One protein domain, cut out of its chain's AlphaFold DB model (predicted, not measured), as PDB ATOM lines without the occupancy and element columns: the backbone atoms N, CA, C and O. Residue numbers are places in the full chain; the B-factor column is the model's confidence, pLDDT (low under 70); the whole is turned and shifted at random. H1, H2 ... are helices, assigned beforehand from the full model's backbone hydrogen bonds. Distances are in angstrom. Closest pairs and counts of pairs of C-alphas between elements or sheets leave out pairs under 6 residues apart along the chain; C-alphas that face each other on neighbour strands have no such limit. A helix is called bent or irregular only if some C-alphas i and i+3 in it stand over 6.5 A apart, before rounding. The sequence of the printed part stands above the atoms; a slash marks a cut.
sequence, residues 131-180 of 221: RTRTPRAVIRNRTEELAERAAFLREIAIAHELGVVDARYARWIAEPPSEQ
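Overview. This is residues 131 to 180 of the 221 residues of an uncharacterized protein of Puccinia coronata f. sp. avenae (UniProt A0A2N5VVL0). One long helix, H1, kinked near residue 142, makes the length of a rod, and after a turn beyond Glu 161 the printed part folds back alongside H1 as a thin strip that includes the very short helix H2. Residues 133 to 139 stick out at the beginning, and the last stretch, residues 173 to 180, has no named element. The printed part has 50 residues, with two named helices in the order H1, H2 and no named strand; the class is all helix. The whole is loose, with a radius of gyration of the C-alphas of 13.8 A and spans of 41 by 18 by 16 A.

Arrangement. Residues 133 to 139 stand free, of which 135 to 139 belong to H1, the helix of residues 135 to 161. H1 has a kink of 47 degrees near residue 142. It is irregular, with C-alphas 140 and 143 7.3 A apart. In its backbone 21 of 23 O i to N i+4 pairs are within hydrogen-bond range. A short link of 7 residues leads to H2, residues 169 to 172, which is too short for such a pair; its one O i to N i+3 pair is within range. H1 and H2 are close but not clearly touching, with 2 pairs of C-alphas within 8 A. The closest C-alphas of the two, those of Ile 156 and Ala 170, are 7.0 A apart.

Along the chain. H1 begins at Pro 135, C-alpha at (120.858, 99.342, 38.621), and ends at Glu 161, C-alpha at (115.723, 88.567, 74.628), 37.9 A from first to last C-alpha. H2 runs from Tyr 169 to Trp 172, whose C-alpha is at (108.859, 98.965, 61.684), and is 5.9 A long from first to last C-alpha.

Size, cuts and confidence. The two C-alphas farthest apart are those of Arg 136 and Gly 163, at 40.8 A. The printed part has no cut. The mean pLDDT of the printed part is 74.2, and residues 131 to 137 and 170 to 180 are under 70.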
ATOM      1  N   ARG A 131     125.402 108.137  42.566       50.41
ATOM      2  CA  ARG A 131     126.216 107.071  41.946       50.41
ATOM      3  C   ARG A 131     125.799 105.640  42.326       50.41
ATOM      4  O   ARG A 131     125.909 104.751  41.483       50.41
ATOM      5  N   THR A 132     125.322 105.397  43.548       55.00
ATOM      6  CA  THR A 132     124.929 104.050  44.014       55.00
ATOM      7  C   THR A 132     123.483 103.687  43.670       55.00
ATOM      8  O   THR A 132     123.114 102.529  43.786       55.00
ATOM      9  N   ARG A 133     122.684 104.636  43.164       60.94
ATOM     10  CA  ARG A 133     121.311 104.400  42.667       60.94
ATOM     11  C   ARG A 133     121.236 103.818  41.247       60.94
ATOM     12  O   ARG A 133     120.149 103.687  40.698       60.94
ATOM     13  N   THR A 134     122.369 103.505  40.617       68.88
ATOM     14  CA  THR A 134     122.362 102.858  39.294       68.88
ATOM     15  C   THR A 134     122.006 101.373  39.440       68.88
ATOM     16  O   THR A 134     122.522 100.746  40.368       68.88
ATOM     17  N   PRO A 135     121.222 100.761  38.526       67.31
ATOM     18  CA  PRO A 135     120.858  99.342  38.621       67.31
ATOM     19  C   PRO A 135     122.073  98.423  38.818       67.31
ATOM     20  O   PRO A 135     122.064  97.525  39.652       67.31
ATOM     21  N   ARG A 136     123.185  98.714  38.129       69.56
ATOM     22  CA  ARG A 136     124.444  97.961  38.249       69.56
ATOM     23  C   ARG A 136     125.129  98.100  39.617       69.56
ATOM     24  O   ARG A 136     125.820  97.173  40.031       69.56
ATOM     25  N   ALA A 137     124.991  99.239  40.298       68.44
ATOM     26  CA  ALA A 137     125.514  99.415  41.653       68.44
ATOM     27  C   ALA A 137     124.625  98.710  42.687       68.44
ATOM     28  O   ALA A 137     125.160  98.007  43.537       68.44
ATOM     29  N   VAL A 138     123.299  98.814  42.543       73.62
ATOM     30  CA  VAL A 138     122.323  98.087  43.373       73.62
ATOM     31  C   VAL A 138     122.563  96.577  43.285       73.62
ATOM     32  O   VAL A 138     122.759  95.933  44.308       73.62
ATOM     33  N   ILE A 139     122.668  96.015  42.075       74.44
ATOM     34  CA  ILE A 139     122.941  94.578  41.873       74.44
ATOM     35  C   ILE A 139     124.269  94.151  42.522       74.44
ATOM     36  O   ILE A 139     124.322  93.098  43.150       74.44
ATOM     37  N   ARG A 140     125.335  94.959  42.404       76.12
ATOM     38  CA  ARG A 140     126.641  94.644  43.013       76.12
ATOM     39  C   ARG A 140     126.578  94.630  44.541       76.12
ATOM     40  O   ARG A 140     127.195  93.766  45.153       76.12
ATOM     41  N   ASN A 141     125.870  95.587  45.133       78.25
ATOM     42  CA  ASN A 141     125.849  95.799  46.578       78.25
ATOM     43  C   ASN A 141     124.747  94.988  47.286       78.25
ATOM     44  O   ASN A 141     124.761  94.884  48.509       78.25
ATOM     45  N   ARG A 142     123.809  94.381  46.541       75.81
ATOM     46  CA  ARG A 142     122.638  93.668  47.083       75.81
ATOM     47  C   ARG A 142     122.994  92.612  48.133       75.81
ATOM     48  O   ARG A 142     122.284  92.472  49.123       75.81
ATOM     49  N   THR A 143     124.080  91.869  47.931       79.38
ATOM     50  CA  THR A 143     124.539  90.834  48.872       79.38
ATOM     51  C   THR A 143     125.057  91.423  50.185       79.38
ATOM     52  O   THR A 143     124.778  90.873  51.248       79.38
ATOM     53  N   GLU A 144     125.761  92.556  50.123       80.19
ATOM     54  CA  GLU A 144     126.261  93.304  51.281       80.19
ATOM     55  C   GLU A 144     125.092  93.921  52.065       80.19
ATOM     56  O   GLU A 144     124.983  93.703  53.269       80.19
ATOM     57  N   GLU A 145     124.142  94.572  51.384       77.31
ATOM     58  CA  GLU A 145     122.943  95.159  52.008       77.31
ATOM     59  C   GLU A 145     122.049  94.100  52.686       77.31
ATOM     60  O   GLU A 145     121.532  94.324  53.786       77.31
ATOM     61  N   LEU A 146     121.894  92.916  52.078       79.75
ATOM     62  CA  LEU A 146     121.188  91.786  52.697       79.75
ATOM     63  C   LEU A 146     121.937  91.237  53.925       79.75
ATOM     64  O   LEU A 146     121.294  90.875  54.913       79.75
ATOM     65  N   ALA A 147     123.273  91.198  53.895       80.88
ATOM     66  CA  ALA A 147     124.091  90.749  55.021       80.88
ATOM     67  C   ALA A 147     124.070  91.745  56.196       80.88
ATOM     68  O   ALA A 147     123.829  91.324  57.330       80.88
ATOM     69  N   GLU A 148     124.234  93.050  55.933       80.56
ATOM     70  CA  GLU A 148     124.074  94.132  56.923       80.56
ATOM     71  C   GLU A 148     122.699  94.035  57.604       80.56
ATOM     72  O   GLU A 148     122.582  94.042  58.833       80.56
ATOM     73  N   ARG A 149     121.638  93.860  56.807       78.69
ATOM     74  CA  ARG A 149     120.269  93.722  57.309       78.69
ATOM     75  C   ARG A 149     120.062  92.456  58.148       78.69
ATOM     76  O   ARG A 149     119.378  92.509  59.171       78.69
ATOM     77  N   ALA A 150     120.622  91.323  57.729       82.75
ATOM     78  CA  ALA A 150     120.524  90.071  58.475       82.75
ATOM     79  C   ALA A 150     121.266  90.143  59.821       82.75
ATOM     80  O   ALA A 150     120.779  89.591  60.807       82.75
ATOM     81  N   ALA A 151     122.404  90.842  59.882       84.56
ATOM     82  CA  ALA A 151     123.109  91.118  61.132       84.56
ATOM     83  C   ALA A 151     122.258  91.987  62.074       84.56
ATOM     84  O   ALA A 151     122.005  91.585  63.209       84.56
ATOM     85  N   PHE A 152     121.710  93.098  61.573       83.56
ATOM     86  CA  PHE A 152     120.848  93.996  62.349       83.56
ATOM     87  C   PHE A 152     119.624  93.289  62.962       83.56
ATOM     88  O   PHE A 152     119.313  93.478  64.137       83.56
ATOM     89  N   LEU A 153     118.948  92.414  62.206       83.25
ATOM     90  CA  LEU A 153     117.810  91.649  62.735       83.25
ATOM     91  C   LEU A 153     118.211  90.670  63.856       83.25
ATOM     92  O   LEU A 153     117.413  90.441  64.766       83.25
ATOM     93  N   ARG A 154     119.441  90.132  63.841       85.62
ATOM     94  CA  ARG A 154     119.974  89.314  64.948       85.62
ATOM     95  C   ARG A 154     120.259  90.161  66.186       85.62
ATOM     96  O   ARG A 154     119.916  89.739  67.284       85.62
ATOM     97  N   GLU A 155     120.832  91.354  66.020       84.31
ATOM     98  CA  GLU A 155     121.066  92.288  67.134       84.31
ATOM     99  C   GLU A 155     119.755  92.683  67.826       84.31
ATOM    100  O   GLU A 155     119.684  92.693  69.054       84.31
ATOM    101  N   ILE A 156     118.692  92.929  67.054       84.38
ATOM    102  CA  ILE A 156     117.358  93.214  67.598       84.38
ATOM    103  C   ILE A 156     116.767  92.003  68.324       84.38
ATOM    104  O   ILE A 156     116.156  92.182  69.375       84.38
ATOM    105  N   ALA A 157     116.946  90.785  67.803       85.19
ATOM    106  CA  ALA A 157     116.490  89.572  68.484       85.19
ATOM    107  C   ALA A 157     117.178  89.406  69.852       85.19
ATOM    108  O   ALA A 157     116.497  89.219  70.857       85.19
ATOM    109  N   ILE A 158     118.501  89.596  69.909       85.06
ATOM    110  CA  ILE A 158     119.280  89.575  71.159       85.06
ATOM    111  C   ILE A 158     118.814  90.687  72.114       85.06
ATOM    112  O   ILE A 158     118.586  90.444  73.295       85.06
ATOM    113  N   ALA A 159     118.622  91.914  71.622       83.44
ATOM    114  CA  ALA A 159     118.150  93.026  72.446       83.44
ATOM    115  C   ALA A 159     116.720  92.810  72.982       83.44
ATOM    116  O   ALA A 159     116.404  93.243  74.090       83.44
ATOM    117  N   HIS A 160     115.869  92.118  72.225       84.19
ATOM    118  CA  HIS A 160     114.544  91.696  72.671       84.19
ATOM    119  C   HIS A 160     114.622  90.611  73.759       84.19
ATOM    120  O   HIS A 160     113.953  90.737  74.783       84.19
ATOM    121  N   GLU A 161     115.471  89.591  73.595       86.19
ATOM    122  CA  GLU A 161     115.723  88.567  74.628       86.19
ATOM    123  C   GLU A 161     116.247  89.177  75.940       86.19
ATOM    124  O   GLU A 161     115.880  88.729  77.025       86.19
ATOM    125  N   LEU A 162     117.050  90.241  75.848       86.38
ATOM    126  CA  LEU A 162     117.557  91.001  76.995       86.38
ATOM    127  C   LEU A 162     116.542  91.999  77.592       86.38
ATOM    128  O   LEU A 162     116.876  92.704  78.543       86.38
ATOM    129  N   GLY A 163     115.323  92.101  77.046       82.19
ATOM    130  CA  GLY A 163     114.297  93.049  77.504       82.19
ATOM    131  C   GLY A 163     114.627  94.524  77.231       82.19
ATOM    132  O   GLY A 163     114.025  95.414  77.828       82.19
ATOM    133  N   VAL A 164     115.586  94.793  76.342       83.81
ATOM    134  CA  VAL A 164     116.041  96.142  75.969       83.81
ATOM    135  C   VAL A 164     115.141  96.755  74.890       83.81
ATOM    136  O   VAL A 164     115.034  97.974  74.802       83.81
ATOM    137  N   VAL A 165     114.479  95.934  74.069       77.31
ATOM    138  CA  VAL A 165     113.649  96.393  72.944       77.31
ATOM    139  C   VAL A 165     112.349  95.595  72.835       77.31
ATOM    140  O   VAL A 165     112.356  94.370  72.882       77.31
ATOM    141  N   ASP A 166     111.232  96.294  72.621       79.56
ATOM    142  CA  ASP A 166     109.910  95.687  72.417       79.56
ATOM    143  C   ASP A 166     109.842  94.795  71.166       79.56
ATOM    144  O   ASP A 166     110.294  95.172  70.083       79.56
ATOM    145  N   ALA A 167     109.081  93.695  71.249       70.50
ATOM    146  CA  ALA A 167     108.761  92.800  70.124       70.50
ATOM    147  C   ALA A 167     108.135  93.506  68.898       70.50
ATOM    148  O   ALA A 167     108.049  92.947  67.801       70.50
ATOM    149  N   ARG A 168     107.631  94.732  69.082       74.19
ATOM    150  CA  ARG A 168     107.043  95.563  68.024       74.19
ATOM    151  C   ARG A 168     108.086  96.353  67.233       74.19
ATOM    152  O   ARG A 168     107.785  96.733  66.108       74.19
ATOM    153  N   TYR A 169     109.289  96.570  67.768       71.56
ATOM    154  CA  TYR A 169     110.343  97.368  67.131       71.56
ATOM    155  C   TYR A 169     110.754  96.800  65.766       71.56
ATOM    156  O   TYR A 169     110.769  97.522  64.772       71.56
ATOM    157  N   ALA A 170     110.958  95.480  65.691       66.56
ATOM    158  CA  ALA A 170     111.329  94.792  64.455       66.56
ATOM    159  C   ALA A 170     110.300  94.960  63.316       66.56
ATOM    160  O   ALA A 170     110.662  94.893  62.146       66.56
ATOM    161  N   ARG A 171     109.022  95.217  63.644       68.69
ATOM    162  CA  ARG A 171     107.931  95.357  62.659       68.69
ATOM    163  C   ARG A 171     107.991  96.658  61.861       68.69
ATOM    164  O   ARG A 171     107.392  96.734  60.796       68.69
ATOM    165  N   TRP A 172     108.693  97.674  62.366       64.75
ATOM    166  CA  TRP A 172     108.859  98.965  61.684       64.75
ATOM    167  C   TRP A 172     110.012  98.965  60.671       64.75
ATOM    168  O   TRP A 172     110.219  99.945  59.957       64.75
ATOM    169  N   ILE A 173     110.769  97.867  60.589       69.69
ATOM    170  CA  ILE A 173     111.880  97.705  59.653       69.69
ATOM    171  C   ILE A 173     111.294  97.242  58.321       69.69
ATOM    172  O   ILE A 173     111.114  96.042  58.108       69.69
ATOM    173  N   ALA A 174     110.996  98.207  57.443       64.31
ATOM    174  CA  ALA A 174     110.459  97.984  56.096       64.31
ATOM    175  C   ALA A 174     111.109  96.762  55.430       64.31
ATOM    176  O   ALA A 174     112.333  96.666  55.451       64.31
ATOM    177  N   GLU A 175     110.304  95.826  54.919       65.62
ATOM    178  CA  GLU A 175     110.667  94.482  54.423       65.62
ATOM    179  C   GLU A 175     111.881  94.479  53.455       65.62
ATOM    180  O   GLU A 175     112.194  95.529  52.884       65.62
ATOM    181  N   PRO A 176     112.662  93.379  53.300       61.97
ATOM    182  CA  PRO A 176     113.714  93.358  52.287       61.97
ATOM    183  C   PRO A 176     113.098  93.671  50.919       61.97
ATOM    184  O   PRO A 176     112.058  93.091  50.611       61.97
ATOM    185  N   PRO A 177     113.703  94.546  50.093       60.94
ATOM    186  CA  PRO A 177     113.218  94.740  48.732       60.94
ATOM    187  C   PRO A 177     113.221  93.379  48.032       60.94
ATOM    188  O   PRO A 177     114.274  92.722  47.985       60.94
ATOM    189  N   SER A 178     112.062  92.938  47.533       58.72
ATOM    190  CA  SER A 178     111.945  91.617  46.915       58.72
ATOM    191  C   SER A 178     112.828  91.538  45.670       58.72
ATOM    192  O   SER A 178     113.316  92.555  45.156       58.72
ATOM    193  N   GLU A 179     113.091  90.330  45.172       58.22
ATOM    194  CA  GLU A 179     113.914  90.169  43.969       58.22
ATOM    195  C   GLU A 179     113.340  90.944  42.769       58.22
ATOM    196  O   GLU A 179     114.120  91.520  42.009       58.22
ATOM    197  N   GLN A 180     112.011  91.086  42.707       55.47
ATOM    198  CA  GLN A 180     111.267  91.844  41.700       55.47
ATOM    199  C   GLN A 180     111.251  93.373  41.902       55.47
ATOM    200  O   GLN A 180     111.183  94.089  40.908       55.47
TER     201      GLN A 180